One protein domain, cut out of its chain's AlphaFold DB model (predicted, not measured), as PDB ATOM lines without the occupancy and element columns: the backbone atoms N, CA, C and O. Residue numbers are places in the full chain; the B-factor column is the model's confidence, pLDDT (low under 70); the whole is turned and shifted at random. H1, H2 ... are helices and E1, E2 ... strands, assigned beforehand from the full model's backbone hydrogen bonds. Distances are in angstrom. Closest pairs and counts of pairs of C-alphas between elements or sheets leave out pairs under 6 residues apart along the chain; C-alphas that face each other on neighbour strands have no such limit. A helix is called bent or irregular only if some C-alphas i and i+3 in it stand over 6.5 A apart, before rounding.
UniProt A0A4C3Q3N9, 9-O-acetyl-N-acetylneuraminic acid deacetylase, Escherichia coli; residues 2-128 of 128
ATOM      1  N   VAL A   2     235.782 322.119 167.912       97.31
ATOM      2  CA  VAL A   2     234.684 322.069 168.907       97.31
ATOM      3  C   VAL A   2     235.004 322.841 170.194       97.31
ATOM      4  O   VAL A   2     234.219 323.684 170.615       97.31
ATOM      5  N   GLU A   3     236.173 322.620 170.798       97.12
ATOM      6  CA  GLU A   3     236.556 323.312 172.039       97.12
ATOM      7  C   GLU A   3     236.680 324.830 171.869       97.12
ATOM      8  O   GLU A   3     236.313 325.582 172.767       97.12
ATOM      9  N   ALA A   4     237.185 325.291 170.718       97.00
ATOM     10  CA  ALA A   4     237.277 326.719 170.417       97.00
ATOM     11  C   ALA A   4     235.878 327.330 170.276       97.00
ATOM     12  O   ALA A   4     235.579 328.307 170.950       97.00
ATOM     13  N   PHE A   5     234.992 326.671 169.523       96.12
ATOM     14  CA  PHE A   5     233.592 327.075 169.393       96.12
ATOM     15  C   PHE A   5     232.892 327.190 170.755       96.12
ATOM     16  O   PHE A   5     232.220 328.182 171.031       96.12
ATOM     17  N   ARG A   6     233.086 326.208 171.643       95.50
ATOM     18  CA  ARG A   6     232.517 326.247 173.000       95.50
ATOM     19  C   ARG A   6     233.113 327.362 173.854       95.50
ATOM     20  O   ARG A   6     232.381 327.992 174.611       95.50
ATOM     21  N   ARG A   7     234.414 327.643 173.719       94.88
ATOM     22  CA  ARG A   7     235.058 328.797 174.367       94.88
ATOM     23  C   ARG A   7     234.392 330.106 173.955       94.88
ATOM     24  O   ARG A   7     234.041 330.896 174.826       94.88
ATOM     25  N   ASP A   8     234.190 330.291 172.656       94.50
ATOM     26  CA  ASP A   8     233.673 331.535 172.085       94.50
ATOM     27  C   ASP A   8     232.185 331.741 172.416       94.50
ATOM     28  O   ASP A   8     231.741 332.871 172.646       94.50
ATOM     29  N   LEU A   9     231.417 330.647 172.520       93.25
ATOM     30  CA  LEU A   9     230.013 330.690 172.935       93.25
ATOM     31  C   LEU A   9     229.790 330.761 174.446       93.25
ATOM     32  O   LEU A   9     228.685 331.100 174.866       93.25
ATOM     33  N   LYS A  10     230.804 330.493 175.277       90.62
ATOM     34  CA  LYS A  10     230.656 330.429 176.742       90.62
ATOM     35  C   LYS A  10     230.033 331.695 177.345       90.62
ATOM     36  O   LYS A  10     229.303 331.616 178.332       90.62
ATOM     37  N   GLN A  11     230.281 332.862 176.748       90.62
ATOM     38  CA  GLN A  11     229.689 334.128 177.190       90.62
ATOM     39  C   GLN A  11     228.149 334.151 177.097       90.62
ATOM     40  O   GLN A  11     227.509 334.822 177.899       90.62
ATOM     41  N   TYR A  12     227.552 333.353 176.207       91.06
ATOM     42  CA  TYR A  12     226.102 333.243 175.997       91.06
ATOM     43  C   TYR A  12     225.445 332.129 176.833       91.06
ATOM     44  O   TYR A  12     224.359 331.661 176.498       91.06
ATOM     45  N   HIS A  13     226.079 331.679 177.922       85.56
ATOM     46  CA  HIS A  13     225.597 330.575 178.771       85.56
ATOM     47  C   HIS A  13     224.133 330.702 179.233       85.56
ATOM     48  O   HIS A  13     223.443 329.690 179.332       85.56
ATOM     49  N   SER A  14     223.636 331.923 179.463       88.44
ATOM     50  CA  SER A  14     222.236 332.178 179.843       88.44
ATOM     51  C   SER A  14     221.229 331.734 178.776       88.44
ATOM     52  O   SER A  14     220.073 331.473 179.092       88.44
ATOM     53  N   GLN A  15     221.668 331.615 177.523       90.50
ATOM     54  CA  GLN A  15     220.878 331.144 176.386       90.50
ATOM     55  C   GLN A  15     221.181 329.683 176.021       90.50
ATOM     56  O   GLN A  15     220.530 329.123 175.145       90.50
ATOM     57  N   LEU A  16     222.146 329.043 176.690       85.69
ATOM     58  CA  LEU A  16     222.500 327.636 176.481       85.69
ATOM     59  C   LEU A  16     221.715 326.698 177.411       85.69
ATOM     60  O   LEU A  16     222.172 325.599 177.695       85.69
ATOM     61  N   ASN A  17     220.557 327.109 177.933       85.44
ATOM     62  CA  ASN A  17     219.782 326.311 178.896       85.44
ATOM     63  C   ASN A  17     220.629 325.841 180.101       85.44
ATOM     64  O   ASN A  17     220.431 324.747 180.619       85.44
ATOM     65  N   ASN A  18     221.602 326.659 180.525       80.25
ATOM     66  CA  ASN A  18     222.566 326.367 181.591       80.25
ATOM     67  C   ASN A  18     223.502 325.163 181.350       80.25
ATOM     68  O   ASN A  18     224.118 324.682 182.303       80.25
ATOM     69  N   ILE A  19     223.677 324.700 180.106       83.12
ATOM     70  CA  ILE A  19     224.711 323.705 179.785       83.12
ATOM     71  C   ILE A  19     226.037 324.386 179.431       83.12
ATOM     72  O   ILE A  19     226.074 325.426 178.772       83.12
ATOM     73  N   THR A  20     227.149 323.781 179.846       80.19
ATOM     74  CA  THR A  20     228.506 324.263 179.533       80.19
ATOM     75  C   THR A  20     228.966 323.871 178.135       80.19
ATOM     76  O   THR A  20     229.737 324.589 177.503       80.19
ATOM     77  N   ASP A  21     228.474 322.735 177.647       91.12
ATOM     78  CA  ASP A  21     228.942 322.082 176.434       91.12
ATOM     79  C   ASP A  21     227.773 321.868 175.479       91.12
ATOM     80  O   ASP A  21     227.116 320.829 175.518       91.12
ATOM     81  N   ALA A  22     227.503 322.851 174.616       93.06
ATOM     82  CA  ALA A  22     226.467 322.720 173.593       93.06
ATOM     83  C   ALA A  22     226.664 321.424 172.769       93.06
ATOM     84  O   ALA A  22     227.813 321.122 172.392       93.06
ATOM     85  N   PRO A  23     225.588 320.651 172.511       96.06
ATOM     86  CA  PRO A  23     225.684 319.381 171.804       96.06
ATOM     87  C   PRO A  23     226.077 319.579 170.341       96.06
ATOM     88  O   PRO A  23     225.628 320.517 169.686       96.06
ATOM     89  N   TRP A  24     226.902 318.668 169.830       98.38
ATOM     90  CA  TRP A  24     227.178 318.527 168.402       98.38
ATOM     91  C   TRP A  24     226.548 317.224 167.922       98.38
ATOM     92  O   TRP A  24     227.016 316.143 168.278       98.38
ATOM     93  N   PHE A  25     225.487 317.334 167.123       98.50
ATOM     94  CA  PHE A  25     224.866 316.199 166.445       98.50
ATOM     95  C   PHE A  25     225.606 315.963 165.126       98.50
ATOM     96  O   PHE A  25     225.453 316.719 164.165       98.50
ATOM     97  N   CYS A  26     226.464 314.952 165.106       98.62
ATOM     98  CA  CYS A  26     227.357 314.634 164.001       98.62
ATOM     99  C   CYS A  26     226.720 313.549 163.131       98.62
ATOM    100  O   CYS A  26     226.705 312.378 163.506       98.62
ATOM    101  N   GLY A  27     226.183 313.956 161.980       98.44
ATOM    102  CA  GLY A  27     225.547 313.048 161.030       98.44
ATOM    103  C   GLY A  27     226.527 312.129 160.311       98.44
ATOM    104  O   GLY A  27     227.683 312.479 160.074       98.44
ATOM    105  N   ASP A  28     226.022 310.969 159.925       98.50
ATOM    106  CA  ASP A  28     226.708 309.999 159.085       98.50
ATOM    107  C   ASP A  28     226.738 310.425 157.594       98.50
ATOM    108  O   ASP A  28     226.321 311.522 157.215       98.50
ATOM    109  N   THR A  29     227.254 309.562 156.721       98.62
ATOM    110  CA  THR A  29     227.424 309.795 155.282       98.62
ATOM    111  C   THR A  29     226.779 308.703 154.425       98.62
ATOM    112  O   THR A  29     226.259 307.710 154.935       98.62
ATOM    113  N   THR A  30     226.779 308.888 153.103       98.75
ATOM    114  CA  THR A  30     226.201 307.917 152.163       98.75
ATOM    115  C   THR A  30     227.017 306.628 152.100       98.75
ATOM    116  O   THR A  30     228.212 306.603 152.406       98.75
ATOM    117  N   TRP A  31     226.382 305.552 151.627       98.62
ATOM    118  CA  TRP A  31     227.039 304.259 151.430       98.62
ATOM    119  C   TRP A  31     228.280 304.362 150.531       98.62
ATOM    120  O   TRP A  31     229.281 303.705 150.806       98.62
ATOM    121  N   TYR A  32     228.264 305.243 149.519       98.56
ATOM    122  CA  TYR A  32     229.399 305.439 148.616       98.56
ATOM    123  C   TYR A  32     230.689 305.745 149.384       98.56
ATOM    124  O   TYR A  32     231.715 305.106 149.151       98.56
ATOM    125  N   TRP A  33     230.645 306.701 150.315       98.56
ATOM    126  CA  TRP A  33     231.838 307.116 151.054       98.56
ATOM    127  C   TRP A  33     232.330 306.025 152.003       98.56
ATOM    128  O   TRP A  33     233.538 305.831 152.137       98.56
ATOM    129  N   LYS A  34     231.405 305.281 152.617       98.25
ATOM    130  CA  LYS A  34     231.722 304.170 153.523       98.25
ATOM    131  C   LYS A  34     232.418 303.026 152.791       98.25
ATOM    132  O   LYS A  34     233.445 302.540 153.248       98.25
ATOM    133  N   GLU A  35     231.873 302.623 151.645       98.19
ATOM    134  CA  GLU A  35     232.388 301.491 150.872       98.19
ATOM    135  C   GLU A  35     233.717 301.802 150.177       98.19
ATOM    136  O   GLU A  35     234.588 300.939 150.102       98.19
ATOM    137  N   ASN A  36     233.893 303.027 149.675       98.31
ATOM    138  CA  ASN A  36     235.084 303.385 148.900       98.31
ATOM    139  C   ASN A  36     236.258 303.844 149.777       98.31
ATOM    140  O   ASN A  36     237.402 303.799 149.329       98.31
ATOM    141  N   PHE A  37     236.003 304.269 151.020       98.31
ATOM    142  CA  PHE A  37     237.035 304.779 151.929       98.31
ATOM    143  C   PHE A  37     236.906 304.208 153.353       98.31
ATOM    144  O   PHE A  37     236.882 304.981 154.312       98.31
ATOM    145  N   PRO A  38     236.861 302.875 153.536       97.81
ATOM    146  CA  PRO A  38     236.529 302.261 154.824       97.81
ATOM    147  C   PRO A  38     237.492 302.657 155.952       97.81
ATOM    148  O   PRO A  38     237.046 303.005 157.041       97.81
ATOM    149  N   HIS A  39     238.803 302.705 155.685       98.31
ATOM    150  CA  HIS A  39     239.799 303.122 156.682       98.31
ATOM    151  C   HIS A  39     239.642 304.590 157.104       98.31
ATOM    152  O   HIS A  39     239.744 304.923 158.284       98.31
ATOM    153  N   SER A  40     239.388 305.488 156.147       98.44
ATOM    154  CA  SER A  40     239.174 306.907 156.453       98.44
ATOM    155  C   SER A  40     237.833 307.133 157.141       98.44
ATOM    156  O   SER A  40     237.743 307.965 158.040       98.44
ATOM    157  N   TYR A  41     236.803 306.385 156.747       98.25
ATOM    158  CA  TYR A  41     235.499 306.410 157.391       98.25
ATOM    159  C   TYR A  41     235.607 305.992 158.861       98.25
ATOM    160  O   TYR A  41     235.158 306.737 159.728       98.25
ATOM    161  N   GLU A  42     236.274 304.872 159.150       98.00
ATOM    162  CA  GLU A  42     236.499 304.400 160.520       98.00
ATOM    163  C   GLU A  42     237.231 305.448 161.367       98.00
ATOM    164  O   GLU A  42     236.785 305.778 162.462       98.00
ATOM    165  N   ALA A  43     238.300 306.051 160.842       98.19
ATOM    166  CA  ALA A  43     239.048 307.071 161.574       98.19
ATOM    167  C   ALA A  43     238.227 308.349 161.836       98.19
ATOM    168  O   ALA A  43     238.259 308.899 162.938       98.19
ATOM    169  N   ILE A  44     237.498 308.847 160.833       98.38
ATOM    170  CA  ILE A  44     236.807 310.143 160.910       98.38
ATOM    171  C   ILE A  44     235.448 310.004 161.603       98.38
ATOM    172  O   ILE A  44     235.197 310.679 162.601       98.38
ATOM    173  N   TYR A  45     234.579 309.125 161.101       98.19
ATOM    174  CA  TYR A  45     233.224 308.943 161.628       98.19
ATOM    175  C   TYR A  45     233.229 308.104 162.910       98.19
ATOM    176  O   TYR A  45     232.434 308.366 163.812       98.19
ATOM    177  N   GLY A  46     234.187 307.183 163.074       97.56
ATOM    178  CA  GLY A  46     234.396 306.500 164.354       97.56
ATOM    179  C   GLY A  46     234.803 307.457 165.479       97.56
ATOM    180  O   GLY A  46     234.416 307.245 166.627       97.56
ATOM    181  N   ASN A  47     235.484 308.568 165.167       98.19
ATOM    182  CA  ASN A  47     235.775 309.625 166.141       98.19
ATOM    183  C   ASN A  47     234.545 310.483 166.497       98.19
ATOM    184  O   ASN A  47     234.560 311.160 167.523       98.19
ATOM    185  N   TYR A  48     233.471 310.470 165.701       98.00
ATOM    186  CA  TYR A  48     232.189 311.046 166.128       98.00
ATOM    187  C   TYR A  48     231.463 310.140 167.124       98.00
ATOM    188  O   TYR A  48     230.811 310.649 168.028       98.00
ATOM    189  N   GLN A  49     231.614 308.821 166.997       96.50
ATOM    190  CA  GLN A  49     231.018 307.843 167.913       96.50
ATOM    191  C   GLN A  49     231.783 307.734 169.238       96.50
ATOM    192  O   GLN A  49     231.177 307.647 170.299       96.50
ATOM    193  N   ASN A  50     233.117 307.765 169.180       96.75
ATOM    194  CA  ASN A  50     234.002 307.519 170.323       96.75
ATOM    195  C   ASN A  50     234.753 308.785 170.761       96.75
ATOM    196  O   ASN A  50     235.907 308.719 171.190       96.75
ATOM    197  N   ASN A  51     234.138 309.957 170.589       97.75
ATOM    198  CA  ASN A  51     234.809 311.216 170.886       97.75
ATOM    199  C   ASN A  51     235.097 311.361 172.387       97.75
ATOM    200  O   ASN A  51     234.250 311.063 173.224       97.75
ATOM    201  N   VAL A  52     236.268 311.902 172.728       96.81
ATOM    202  CA  VAL A  52     236.639 312.186 174.126       96.81
ATOM    203  C   VAL A  52     235.941 313.428 174.692       96.81
ATOM    204  O   VAL A  52     235.875 313.597 175.908       96.81
ATOM    205  N   LEU A  53     235.445 314.323 173.831       97.25
ATOM    206  CA  LEU A  53     234.722 315.520 174.252       97.25
ATOM    207  C   LEU A  53     233.278 315.168 174.620       97.25
ATOM    208  O   LEU A  53     232.611 314.399 173.932       97.25
ATOM    209  N   ALA A  54     232.757 315.801 175.671       94.88
ATOM    210  CA  ALA A  54     231.362 315.638 176.070       94.88
ATOM    211  C   ALA A  54     230.392 316.124 174.979       94.88
ATOM    212  O   ALA A  54     230.704 317.057 174.233       94.88
ATOM    213  N   ASN A  55     229.185 315.553 174.955       96.12
ATOM    214  CA  ASN A  55     228.065 315.961 174.097       96.12
ATOM    215  C   ASN A  55     228.415 315.996 172.596       96.12
ATOM    216  O   ASN A  55     228.012 316.916 171.880       96.12
ATOM    217  N   ILE A  56     229.183 315.010 172.129       98.25
ATOM    218  CA  ILE A  56     229.294 314.660 170.711       98.25
ATOM    219  C   ILE A  56     228.378 313.459 170.485       98.25
ATOM    220  O   ILE A  56     228.575 312.416 171.102       98.25
ATOM    221  N   ILE A  57     227.344 313.631 169.665       98.25
ATOM    222  CA  ILE A  57     226.294 312.635 169.452       98.25
ATOM    223  C   ILE A  57     226.331 312.226 167.987       98.25
ATOM    224  O   ILE A  57     226.083 313.051 167.110       98.25
ATOM    225  N   PHE A  58     226.651 310.964 167.718       98.50
ATOM    226  CA  PHE A  58     226.606 310.422 166.366       98.50
ATOM    227  C   PHE A  58     225.162 310.131 165.942       98.50
ATOM    228  O   PHE A  58     224.395 309.569 166.721       98.50
ATOM    229  N   VAL A  59     224.798 310.517 164.717       98.69
ATOM    230  CA  VAL A  59     223.458 310.316 164.147       98.69
ATOM    231  C   VAL A  59     223.582 309.570 162.820       98.69
ATOM    232  O   VAL A  59     224.034 310.137 161.826       98.69
ATOM    233  N   ASP A  60     223.174 308.304 162.808       98.06
ATOM    234  CA  ASP A  60     223.126 307.449 161.621       98.06
ATOM    235  C   ASP A  60     221.731 307.409 160.978       98.06
ATOM    236  O   ASP A  60     220.729 307.820 161.571       98.06
ATOM    237  N   PHE A  61     221.675 306.929 159.731       98.38
ATOM    238  CA  PHE A  61     220.462 306.993 158.898       98.38
ATOM    239  C   PHE A  61     220.009 305.649 158.315       98.38
ATOM    240  O   PHE A  61     218.911 305.571 157.777       98.38
ATOM    241  N   GLN A  62     220.845 304.611 158.378       96.38
ATOM    242  CA  GLN A  62     220.575 303.287 157.801       96.38
ATOM    243  C   GLN A  62     221.493 302.232 158.428       96.38
ATOM    244  O   GLN A  62     222.506 302.591 159.038       96.38
ATOM    245  N   GLN A  63     221.185 300.943 158.249       94.00
ATOM    246  CA  GLN A  63     222.011 299.873 158.810       94.00
ATOM    247  C   GLN A  63     223.362 299.750 158.086       94.00
ATOM    248  O   GLN A  63     223.553 300.193 156.948       94.00
ATOM    249  N   GLN A  64     224.336 299.129 158.753       87.69
ATOM    250  CA  GLN A  64     225.660 298.909 158.177       87.69
ATOM    251  C   GLN A  64     225.579 297.981 156.955       87.69
ATOM    252  O   GLN A  64     225.051 296.877 157.036       87.69
ATOM    253  N   GLY A  65     226.156 298.419 155.832       90.31
ATOM    254  CA  GLY A  65     226.174 297.660 154.576       90.31
ATOM    255  C   GLY A  65     224.949 297.869 153.682       90.31
ATOM    256  O   GLY A  65     224.940 297.366 152.562       90.31
ATOM    257  N   GLU A  66     223.945 298.631 154.125       96.62
ATOM    258  CA  GLU A  66     222.820 299.006 153.266       96.62
ATOM    259  C   GLU A  66     223.219 300.104 152.271       96.62
ATOM    260  O   GLU A  66     223.971 301.030 152.594       96.62
ATOM    261  N   ARG A  67     222.678 299.998 151.054       98.12
ATOM    262  CA  ARG A  67     222.658 301.062 150.043       98.12
ATOM    263  C   ARG A  67     221.265 301.686 149.972       98.12
ATOM    264  O   ARG A  67     220.347 301.221 150.642       98.12
ATOM    265  N   GLY A  68     221.106 302.726 149.160       97.94
ATOM    266  CA  GLY A  68     219.897 303.542 149.127       97.94
ATOM    267  C   GLY A  68     220.130 304.958 149.641       97.94
ATOM    268  O   GLY A  68     221.225 305.330 150.072       97.94
ATOM    269  N   LEU A  69     219.051 305.743 149.620       98.69
ATOM    270  CA  LEU A  69     218.977 307.118 150.122       98.69
ATOM    271  C   LEU A  69     219.786 308.161 149.335       98.69
ATOM    272  O   LEU A  69     219.809 309.319 149.753       98.69
ATOM    273  N   THR A  70     220.451 307.821 148.227       98.81
ATOM    274  CA  THR A  70     221.290 308.770 147.475       98.81
ATOM    275  C   THR A  70     220.616 309.327 146.222       98.81
ATOM    276  O   THR A  70     219.545 308.893 145.826       98.81
ATOM    277  N   ASN A  71     221.261 310.295 145.558       98.81
ATOM    278  CA  ASN A  71     220.832 310.788 144.242       98.81
ATOM    279  C   ASN A  71     221.170 309.826 143.083       98.81
ATOM    280  O   ASN A  71     221.167 310.262 141.923       98.81
ATOM    281  N   ALA A  72     221.542 308.572 143.358       98.69
ATOM    282  CA  ALA A  72     221.556 307.529 142.339       98.69
ATOM    283  C   ALA A  72     220.123 307.359 141.788       98.69
ATOM    284  O   ALA A  72     219.190 307.282 142.586       98.69
ATOM    285  N   PRO A  73     219.910 307.356 140.457       98.31
ATOM    286  CA  PRO A  73     218.561 307.322 139.885       98.31
ATOM    287  C   PRO A  73     217.682 306.154 140.357       98.31
ATOM    288  O   PRO A  73     216.472 306.313 140.458       98.31
ATOM    289  N   ASP A  74     218.277 305.002 140.662       98.38
ATOM    290  CA  ASP A  74     217.602 303.815 141.193       98.38
ATOM    291  C   ASP A  74     217.226 303.923 142.685       98.38
ATOM    292  O   ASP A  74     216.380 303.169 143.159       98.38
ATOM    293  N   GLU A  75     217.800 304.882 143.414       98.56
ATOM    294  CA  GLU A  75     217.591 305.092 144.854       98.56
ATOM    295  C   GLU A  75     216.699 306.306 145.180       98.56
ATOM    296  O   GLU A  75     216.392 306.556 146.349       98.56
ATOM    297  N   ASP A  76     216.281 307.065 144.164       98.62
ATOM    298  CA  ASP A  76     215.438 308.260 144.293       98.62
ATOM    299  C   ASP A  76     214.279 308.223 143.280       98.62
ATOM    300  O   ASP A  76     214.303 308.967 142.294       98.62
ATOM    301  N   PRO A  77     213.300 307.317 143.477       98.44
ATOM    302  CA  PRO A  77     212.198 307.120 142.544       98.44
ATOM    303  C   PRO A  77     211.200 308.283 142.563       98.44
ATOM    304  O   PRO A  77     211.023 308.967 143.573       98.44
ATOM    305  N   ASP A  78     210.501 308.457 141.444       98.56
ATOM    306  CA  ASP A  78     209.378 309.385 141.340       98.56
ATOM    307  C   ASP A  78     208.221 308.967 142.257       98.56
ATOM    308  O   ASP A  78     207.915 307.783 142.410       98.56
ATOM    309  N   ASP A  79     207.501 309.960 142.769       98.19
ATOM    310  CA  ASP A  79     206.154 309.797 143.303       98.19
ATOM    311  C   ASP A  79     205.209 310.742 142.556       98.19
ATOM    312  O   ASP A  79     205.048 311.925 142.870       98.19
ATOM    313  N   LEU A  80     204.560 310.189 141.532       97.31
ATOM    314  CA  LEU A  80     203.657 310.932 140.657       97.31
ATOM    315  C   LEU A  80     202.398 311.425 141.382       97.31
ATOM    316  O   LEU A  80     201.782 312.384 140.924       97.31
ATOM    317  N   SER A  81     202.015 310.803 142.503       98.25
ATOM    318  CA  SER A  81     200.827 311.215 143.259       98.25
ATOM    319  C   SER A  81     201.027 312.558 143.964       98.25
ATOM    320  O   SER A  81     200.079 313.329 144.116       98.25
ATOM    321  N   THR A  82     202.273 312.863 144.333       97.81
ATOM    322  CA  THR A  82     202.675 314.122 144.970       97.81
ATOM    323  C   THR A  82     203.368 315.082 144.000       97.81
ATOM    324  O   THR A  82     203.705 316.205 144.377       97.81
ATOM    325  N   GLY A  83     203.565 314.668 142.742       98.25
ATOM    326  CA  GLY A  83     204.313 315.431 141.740       98.25
ATOM    327  C   GLY A  83     205.820 315.475 142.015       98.25
ATOM    328  O   GLY A  83     206.507 316.383 141.543       98.25
ATOM    329  N   TYR A  84     206.339 314.530 142.800       98.44
ATOM    330  CA  TYR A  84     207.766 314.402 143.049       98.44
ATOM    331  C   TYR A  84     208.439 313.674 141.884       98.44
ATOM    332  O   TYR A  84     208.210 312.487 141.667       98.44
ATOM    333  N   TYR A  85     209.297 314.393 141.161       98.56
ATOM    334  CA  TYR A  85     210.212 313.816 140.179       98.56
ATOM    335  C   TYR A  85     211.599 313.707 140.803       98.56
ATOM    336  O   TYR A  85     212.187 314.712 141.220       98.56
ATOM    337  N   GLY A  86     212.099 312.482 140.880       98.38
ATOM    338  CA  GLY A  86     213.382 312.146 141.456       98.38
ATOM    339  C   GLY A  86     214.558 312.592 140.595       98.38
ATOM    340  O   GLY A  86     214.451 313.232 139.544       98.38
ATOM    341  N   SER A  87     215.749 312.245 141.057       98.50
ATOM    342  CA  SER A  87     216.994 312.743 140.485       98.50
ATOM    343  C   SER A  87     217.343 312.166 139.099       98.50
ATOM    344  O   SER A  87     218.304 312.630 138.474       98.50
ATOM    345  N   ALA A  88     216.571 311.198 138.587       98.31
ATOM    346  CA  ALA A  88     216.755 310.572 137.274       98.31
ATOM    347  C   ALA A  88     216.637 311.558 136.095       98.31
ATOM    348  O   ALA A  88     217.284 311.369 135.069       98.31
ATOM    349  N   TYR A  89     215.882 312.648 136.258       98.06
ATOM    350  CA  TYR A  89     215.701 313.679 135.223       98.06
ATOM    351  C   TYR A  89     216.851 314.693 135.167       98.06
ATOM    352  O   TYR A  89     216.822 315.625 134.364       98.06
ATOM    353  N   ARG A  90     217.863 314.547 136.034       98.38
ATOM    354  CA  ARG A  90     219.055 315.399 136.020       98.38
ATOM    355  C   ARG A  90     220.083 314.891 135.014       98.38
ATOM    356  O   ARG A  90     220.373 313.699 134.956       98.38
ATOM    357  N   SER A  91     220.717 315.821 134.320       97.94
ATOM    358  CA  SER A  91     221.752 315.613 133.302       97.94
ATOM    359  C   SER A  91     223.043 316.358 133.689       97.94
ATOM    360  O   SER A  91     223.030 317.153 134.636       97.94
ATOM    361  N   PRO A  92     224.174 316.145 132.983       98.25
ATOM    362  CA  PRO A  92     225.431 316.837 133.281       98.25
ATOM    363  C   PRO A  92     225.349 318.363 133.342       98.25
ATOM    364  O   PRO A  92     226.098 318.991 134.082       98.25
ATOM    365  N   GLU A  93     224.422 318.951 132.592       98.38
ATOM    366  CA  GLU A  93     224.166 320.393 132.557       98.38
ATOM    367  C   GLU A  93     223.458 320.937 133.813       98.38
ATOM    368  O   GLU A  93     223.435 322.149 134.010       98.38
ATOM    369  N   ASN A  94     222.861 320.080 134.658       97.69
ATOM    370  CA  ASN A  94     222.020 320.530 135.777       97.69
ATOM    371  C   ASN A  94     222.086 319.679 137.063       97.69
ATOM    372  O   ASN A  94     221.350 319.966 138.017       97.69
ATOM    373  N   TRP A  95     222.924 318.641 137.120       97.94
ATOM    374  CA  TRP A  95     223.220 317.932 138.365       97.94
ATOM    375  C   TRP A  95     224.273 318.669 139.200       97.94
ATOM    376  O   TRP A  95     224.990 319.537 138.712       97.94
ATOM    377  N   THR A  96     224.400 318.310 140.476       97.62
ATOM    378  CA  THR A  96     225.436 318.870 141.358       97.62
ATOM    379  C   THR A  96     226.809 318.249 141.103       97.62
ATOM    380  O   THR A  96     227.830 318.930 141.138       97.62
ATOM    381  N   THR A  97     226.861 316.937 140.882       97.62
ATOM    382  CA  THR A  97     228.101 316.170 140.720       97.62
ATOM    383  C   THR A  97     227.822 314.928 139.879       97.62
ATOM    384  O   THR A  97     226.765 314.314 140.013       97.62
ATOM    385  N   ALA A  98     228.785 314.531 139.043       97.88
ATOM    386  CA  ALA A  98     228.670 313.331 138.210       97.88
ATOM    387  C   ALA A  98     228.525 312.043 139.040       97.88
ATOM    388  O   ALA A  98     227.796 311.127 138.672       97.88
ATOM    389  N   LEU A  99     229.187 311.992 140.194       98.50
ATOM    390  CA  LEU A  99     229.095 310.900 141.150       98.50
ATOM    391  C   LEU A  99     227.796 310.981 141.964       98.50
ATOM    392  O   LEU A  99     227.727 311.628 143.008       98.50
ATOM    393  N   ARG A 100     226.758 310.303 141.484       98.56
ATOM    394  CA  ARG A 100     225.386 310.426 141.995       98.56
ATOM    395  C   ARG A 100     225.187 309.907 143.425       98.56
ATOM    396  O   ARG A 100     224.495 310.554 144.208       98.56
ATOM    397  N   SER A 101     225.861 308.820 143.799       98.69
ATOM    398  CA  SER A 101     225.730 308.186 145.120       98.69
ATOM    399  C   SER A 101     226.502 308.874 146.256       98.69
ATOM    400  O   SER A 101     226.425 308.478 147.418       98.69
ATOM    401  N   SER A 102     227.220 309.957 145.958       98.62
ATOM    402  CA  SER A 102     227.981 310.714 146.964       98.62
ATOM    403  C   SER A 102     227.125 311.631 147.845       98.62
ATOM    404  O   SER A 102     227.623 312.159 148.837       98.62
ATOM    405  N   HIS A 103     225.847 311.826 147.504       98.75
ATOM    406  CA  HIS A 103     224.951 312.747 148.199       98.75
ATOM    407  C   HIS A 103     223.589 312.107 148.451       98.75
ATOM    408  O   HIS A 103     223.021 311.511 147.538       98.75
ATOM    409  N   PHE A 104     223.026 312.331 149.641       98.81
ATOM    410  CA  PHE A 104     221.649 311.941 149.948       98.81
ATOM    411  C   PHE A 104     220.621 312.627 149.037       98.81
ATOM    412  O   PHE A 104     220.789 313.813 148.707       98.81
ATOM    413  N   SER A 105     219.564 311.891 148.684       98.81
ATOM    414  CA  SER A 105     218.432 312.342 147.876       98.81
ATOM    415  C   SER A 105     217.555 313.351 148.602       98.81
ATOM    416  O   SER A 105     217.662 313.565 149.815       98.81
ATOM    417  N   THR A 106     216.656 313.983 147.851       98.62
ATOM    418  CA  THR A 106     215.671 314.890 148.443       98.62
ATOM    419  C   THR A 106     214.674 314.118 149.312       98.62
ATOM    420  O   THR A 106     214.341 314.590 150.400       98.62
ATOM    421  N   ALA A 107     214.248 312.925 148.883       98.56
ATOM    422  CA  ALA A 107     213.372 312.056 149.666       98.56
ATOM    423  C   ALA A 107     214.002 311.672 151.018       98.56
ATOM    424  O   ALA A 107     213.391 311.888 152.064       98.56
ATOM    425  N   ALA A 108     215.261 311.218 151.027       98.69
ATOM    426  CA  ALA A 108     215.960 310.837 152.257       98.69
ATOM    427  C   ALA A 108     216.116 312.008 153.242       98.69
ATOM    428  O   ALA A 108     215.959 311.836 154.449       98.69
ATOM    429  N   ARG A 109     216.392 313.215 152.726       98.75
ATOM    430  CA  ARG A 109     216.541 314.439 153.533       98.75
ATOM    431  C   ARG A 109     215.248 314.894 154.198       98.75
ATOM    432  O   ARG A 109     215.322 315.467 155.275       98.75
ATOM    433  N   ARG A 110     214.106 314.692 153.533       98.50
ATOM    434  CA  ARG A 110     212.773 315.043 154.050       98.50
ATOM    435  C   ARG A 110     212.201 313.995 155.007       98.50
ATOM    436  O   ARG A 110     211.268 314.320 155.728       98.50
ATOM    437  N   GLY A 111     212.710 312.765 154.953       98.44
ATOM    438  CA  GLY A 111     212.323 311.667 155.836       98.44
ATOM    439  C   GLY A 111     213.439 311.331 156.817       98.44
ATOM    440  O   GLY A 111     213.799 312.145 157.666       98.44
ATOM    441  N   VAL A 112     214.033 310.147 156.648       98.38
ATOM    442  CA  VAL A 112     214.903 309.519 157.652       98.38
ATOM    443  C   VAL A 112     216.029 310.417 158.172       98.38
ATOM    444  O   VAL A 112     216.318 310.390 159.361       98.38
ATOM    445  N   ILE A 113     216.653 311.256 157.341       98.69
ATOM    446  CA  ILE A 113     217.751 312.110 157.820       98.69
ATOM    447  C   ILE A 113     217.226 313.135 158.825       98.69
ATOM    448  O   ILE A 113     217.778 313.251 159.918       98.69
ATOM    449  N   SER A 114     216.162 313.871 158.483       98.62
ATOM    450  CA  SER A 114     215.553 314.818 159.418       98.62
ATOM    451  C   SER A 114     214.984 314.111 160.641       98.62
ATOM    452  O   SER A 114     215.184 314.606 161.748       98.62
ATOM    453  N   ASP A 115     214.354 312.949 160.462       98.75
ATOM    454  CA  ASP A 115     213.748 312.190 161.558       98.75
ATOM    455  C   ASP A 115     214.800 311.806 162.604       98.75
ATOM    456  O   ASP A 115     214.649 312.120 163.783       98.75
ATOM    457  N   ARG A 116     215.935 311.244 162.168       98.75
ATOM    458  CA  ARG A 116     217.024 310.813 163.058       98.75
ATOM    459  C   ARG A 116     217.674 311.976 163.804       98.75
ATOM    460  O   ARG A 116     217.983 311.856 164.989       98.75
ATOM    461  N   PHE A 117     217.848 313.128 163.152       98.81
ATOM    462  CA  PHE A 117     218.331 314.328 163.841       98.81
ATOM    463  C   PHE A 117     217.323 314.848 164.865       98.81
ATOM    464  O   PHE A 117     217.716 315.192 165.980       98.81
ATOM    465  N   VAL A 118     216.036 314.908 164.513       98.75
ATOM    466  CA  VAL A 118     214.981 315.356 165.430       98.75
ATOM    467  C   VAL A 118     214.893 314.432 166.642       98.75
ATOM    468  O   VAL A 118     214.835 314.930 167.765       98.75
ATOM    469  N   GLU A 119     214.949 313.115 166.441       98.56
ATOM    470  CA  GLU A 119     214.999 312.123 167.518       98.56
ATOM    471  C   GLU A 119     216.170 312.388 168.469       98.56
ATOM    472  O   GLU A 119     215.951 312.559 169.669       98.56
ATOM    473  N   ALA A 120     217.393 312.505 167.940       98.44
ATOM    474  CA  ALA A 120     218.590 312.738 168.746       98.44
ATOM    475  C   ALA A 120     218.533 314.072 169.512       98.44
ATOM    476  O   ALA A 120     218.899 314.138 170.687       98.44
ATOM    477  N   ILE A 121     218.038 315.136 168.869       98.50
ATOM    478  CA  ILE A 121     217.870 316.457 169.490       98.50
ATOM    479  C   ILE A 121     216.850 316.384 170.627       98.50
ATOM    480  O   ILE A 121     217.138 316.828 171.740       98.50
ATOM    481  N   LEU A 122     215.664 315.826 170.370       98.31
ATOM    482  CA  LEU A 122     214.616 315.701 171.382       98.31
ATOM    483  C   LEU A 122     215.066 314.822 172.547       98.31
ATOM    484  O   LEU A 122     214.785 315.163 173.693       98.31
ATOM    485  N   GLN A 123     215.763 313.720 172.269       97.88
ATOM    486  CA  GLN A 123     216.298 312.833 173.294       97.88
ATOM    487  C   GLN A 123     217.304 313.569 174.188       97.88
ATOM    488  O   GLN A 123     217.110 313.622 175.401       97.88
ATOM    489  N   PHE A 124     218.313 314.216 173.593       96.56
ATOM    490  CA  PHE A 124     219.341 314.941 174.342       96.56
ATOM    491  C   PHE A 124     218.746 315.983 175.296       96.56
ATOM    492  O   PHE A 124     219.169 316.081 176.443       96.56
ATOM    493  N   TRP A 125     217.761 316.758 174.836       95.88
ATOM    494  CA  TRP A 125     217.164 317.819 175.650       95.88
ATOM    495  C   TRP A 125     216.131 317.328 176.671       95.88
ATOM    496  O   TRP A 125     215.806 318.078 177.584       95.88
ATOM    497  N   ARG A 126     215.603 316.104 176.537       95.62
ATOM    498  CA  ARG A 126     214.678 315.502 177.517       95.62
ATOM    499  C   ARG A 126     215.394 314.774 178.651       95.62
ATOM    500  O   ARG A 126     214.818 314.623 179.721       95.62
ATOM    501  N   GLU A 127     216.609 314.291 178.409       91.06
ATOM    502  CA  GLU A 127     217.404 313.513 179.371       91.06
ATOM    503  C   GLU A 127     218.319 314.381 180.263       91.06
ATOM    504  O   GLU A 127     219.124 313.849 181.032       91.06
ATOM    505  N   LYS A 128     218.222 315.711 180.159       75.19
ATOM    506  CA  LYS A 128     218.991 316.693 180.939       75.19
ATOM    507  C   LYS A 128     218.098 317.436 181.918       75.19
ATOM    508  O   LYS A 128     218.587 317.671 183.044       75.19
TER     509      LYS A 128
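This is residues 2 to 128 of the 128 residues of the protein "9-O-acetyl-N-acetylneuraminic acid deacetylase" of Escherichia coli (UniProt A0A4C3Q3N9). A short pair of parallel strands, E1 and E2, lies between two helices, with the long H4 along one side and H3 on the other. H1 sits off at the end where E1 begins, and H2 lies towards the other end, where much of a long winding stretch without named elements, residues 60 to 105, forms a loose head with a narrow loop around residues 78 to 85. The printed part has 127 residues, with four named helices and two named strands in the order H1, E1, H2, H3, E2, H4; the class is mostly helix, though under half of the residues are in named elements. The whole is loose, with a radius of gyration of the C-alphas of 17.9 A and spans of 48 by 37 by 28 A.

The sheet is made of E1, residues 24 to 27, and E2, residues 56 to 59. E1 begins at C-alpha 24 (227.178, 318.527, 168.402) and is 9.3 A long; E2 is 9.8 A long. H4, residues 106 to 126, is the longest helix at 29.1 A and ends at C-alpha 126 (214.678, 315.502, 177.517). H3 is residues 38 to 49, 15.3 A, and H2 is residues 31 to 36, 8.5 A. H1, residues 2 to 15, begins at C-alpha 2 (234.684, 322.069, 168.907) and measures 18.1 A.

E1 and E2 are parallel neighbours at 27 degrees; N 26 and O 57 are 2.8 A apart and N 59 and O 26 2.9 A, within hydrogen-bond range. E1, H2, H3 and E2 form a strand-helix-strand unit, two parallel neighbour strands with helices between them along the chain, and its crossover is right-handed. The closest C-alphas of H4 and E2 are those of Phe 117 and Val 59, 6.5 A; those of H4 and E1 are Phe 117 and Phe 25, 7.3 A. The closest C-alphas of H3 and E2 are those of Gln 49 and Phe 58, 5.3 A. H3 and H4 are apart. H2 and H3 are close but not clearly touching, at a steep tilt of 49 degrees, opposite ways, with C-alphas of Lys 34 and Tyr 41 closest at 5.9 A. H1 is apart from H2, H3, E2 and H4. H1 is irregular, with C-alphas 11 and 14 8.1 A apart; H4 is only just irregular, with C-alphas 110 and 113 6.9 A apart, and has a kink of 26 degrees near residue 114. In H2 every O i to N i+4 pair is within hydrogen-bond range; H1 has 5 of 10, H3 6 of 8 and H4 15 of 17.

The two C-alphas farthest apart, those of Gln 11 and Leu 80, are 50.5 A apart. The printed part has no cut. The link from E2 to H4, 46 residues, is long. The mean pLDDT of the printed part is 96.5, and no printed residue is under 70.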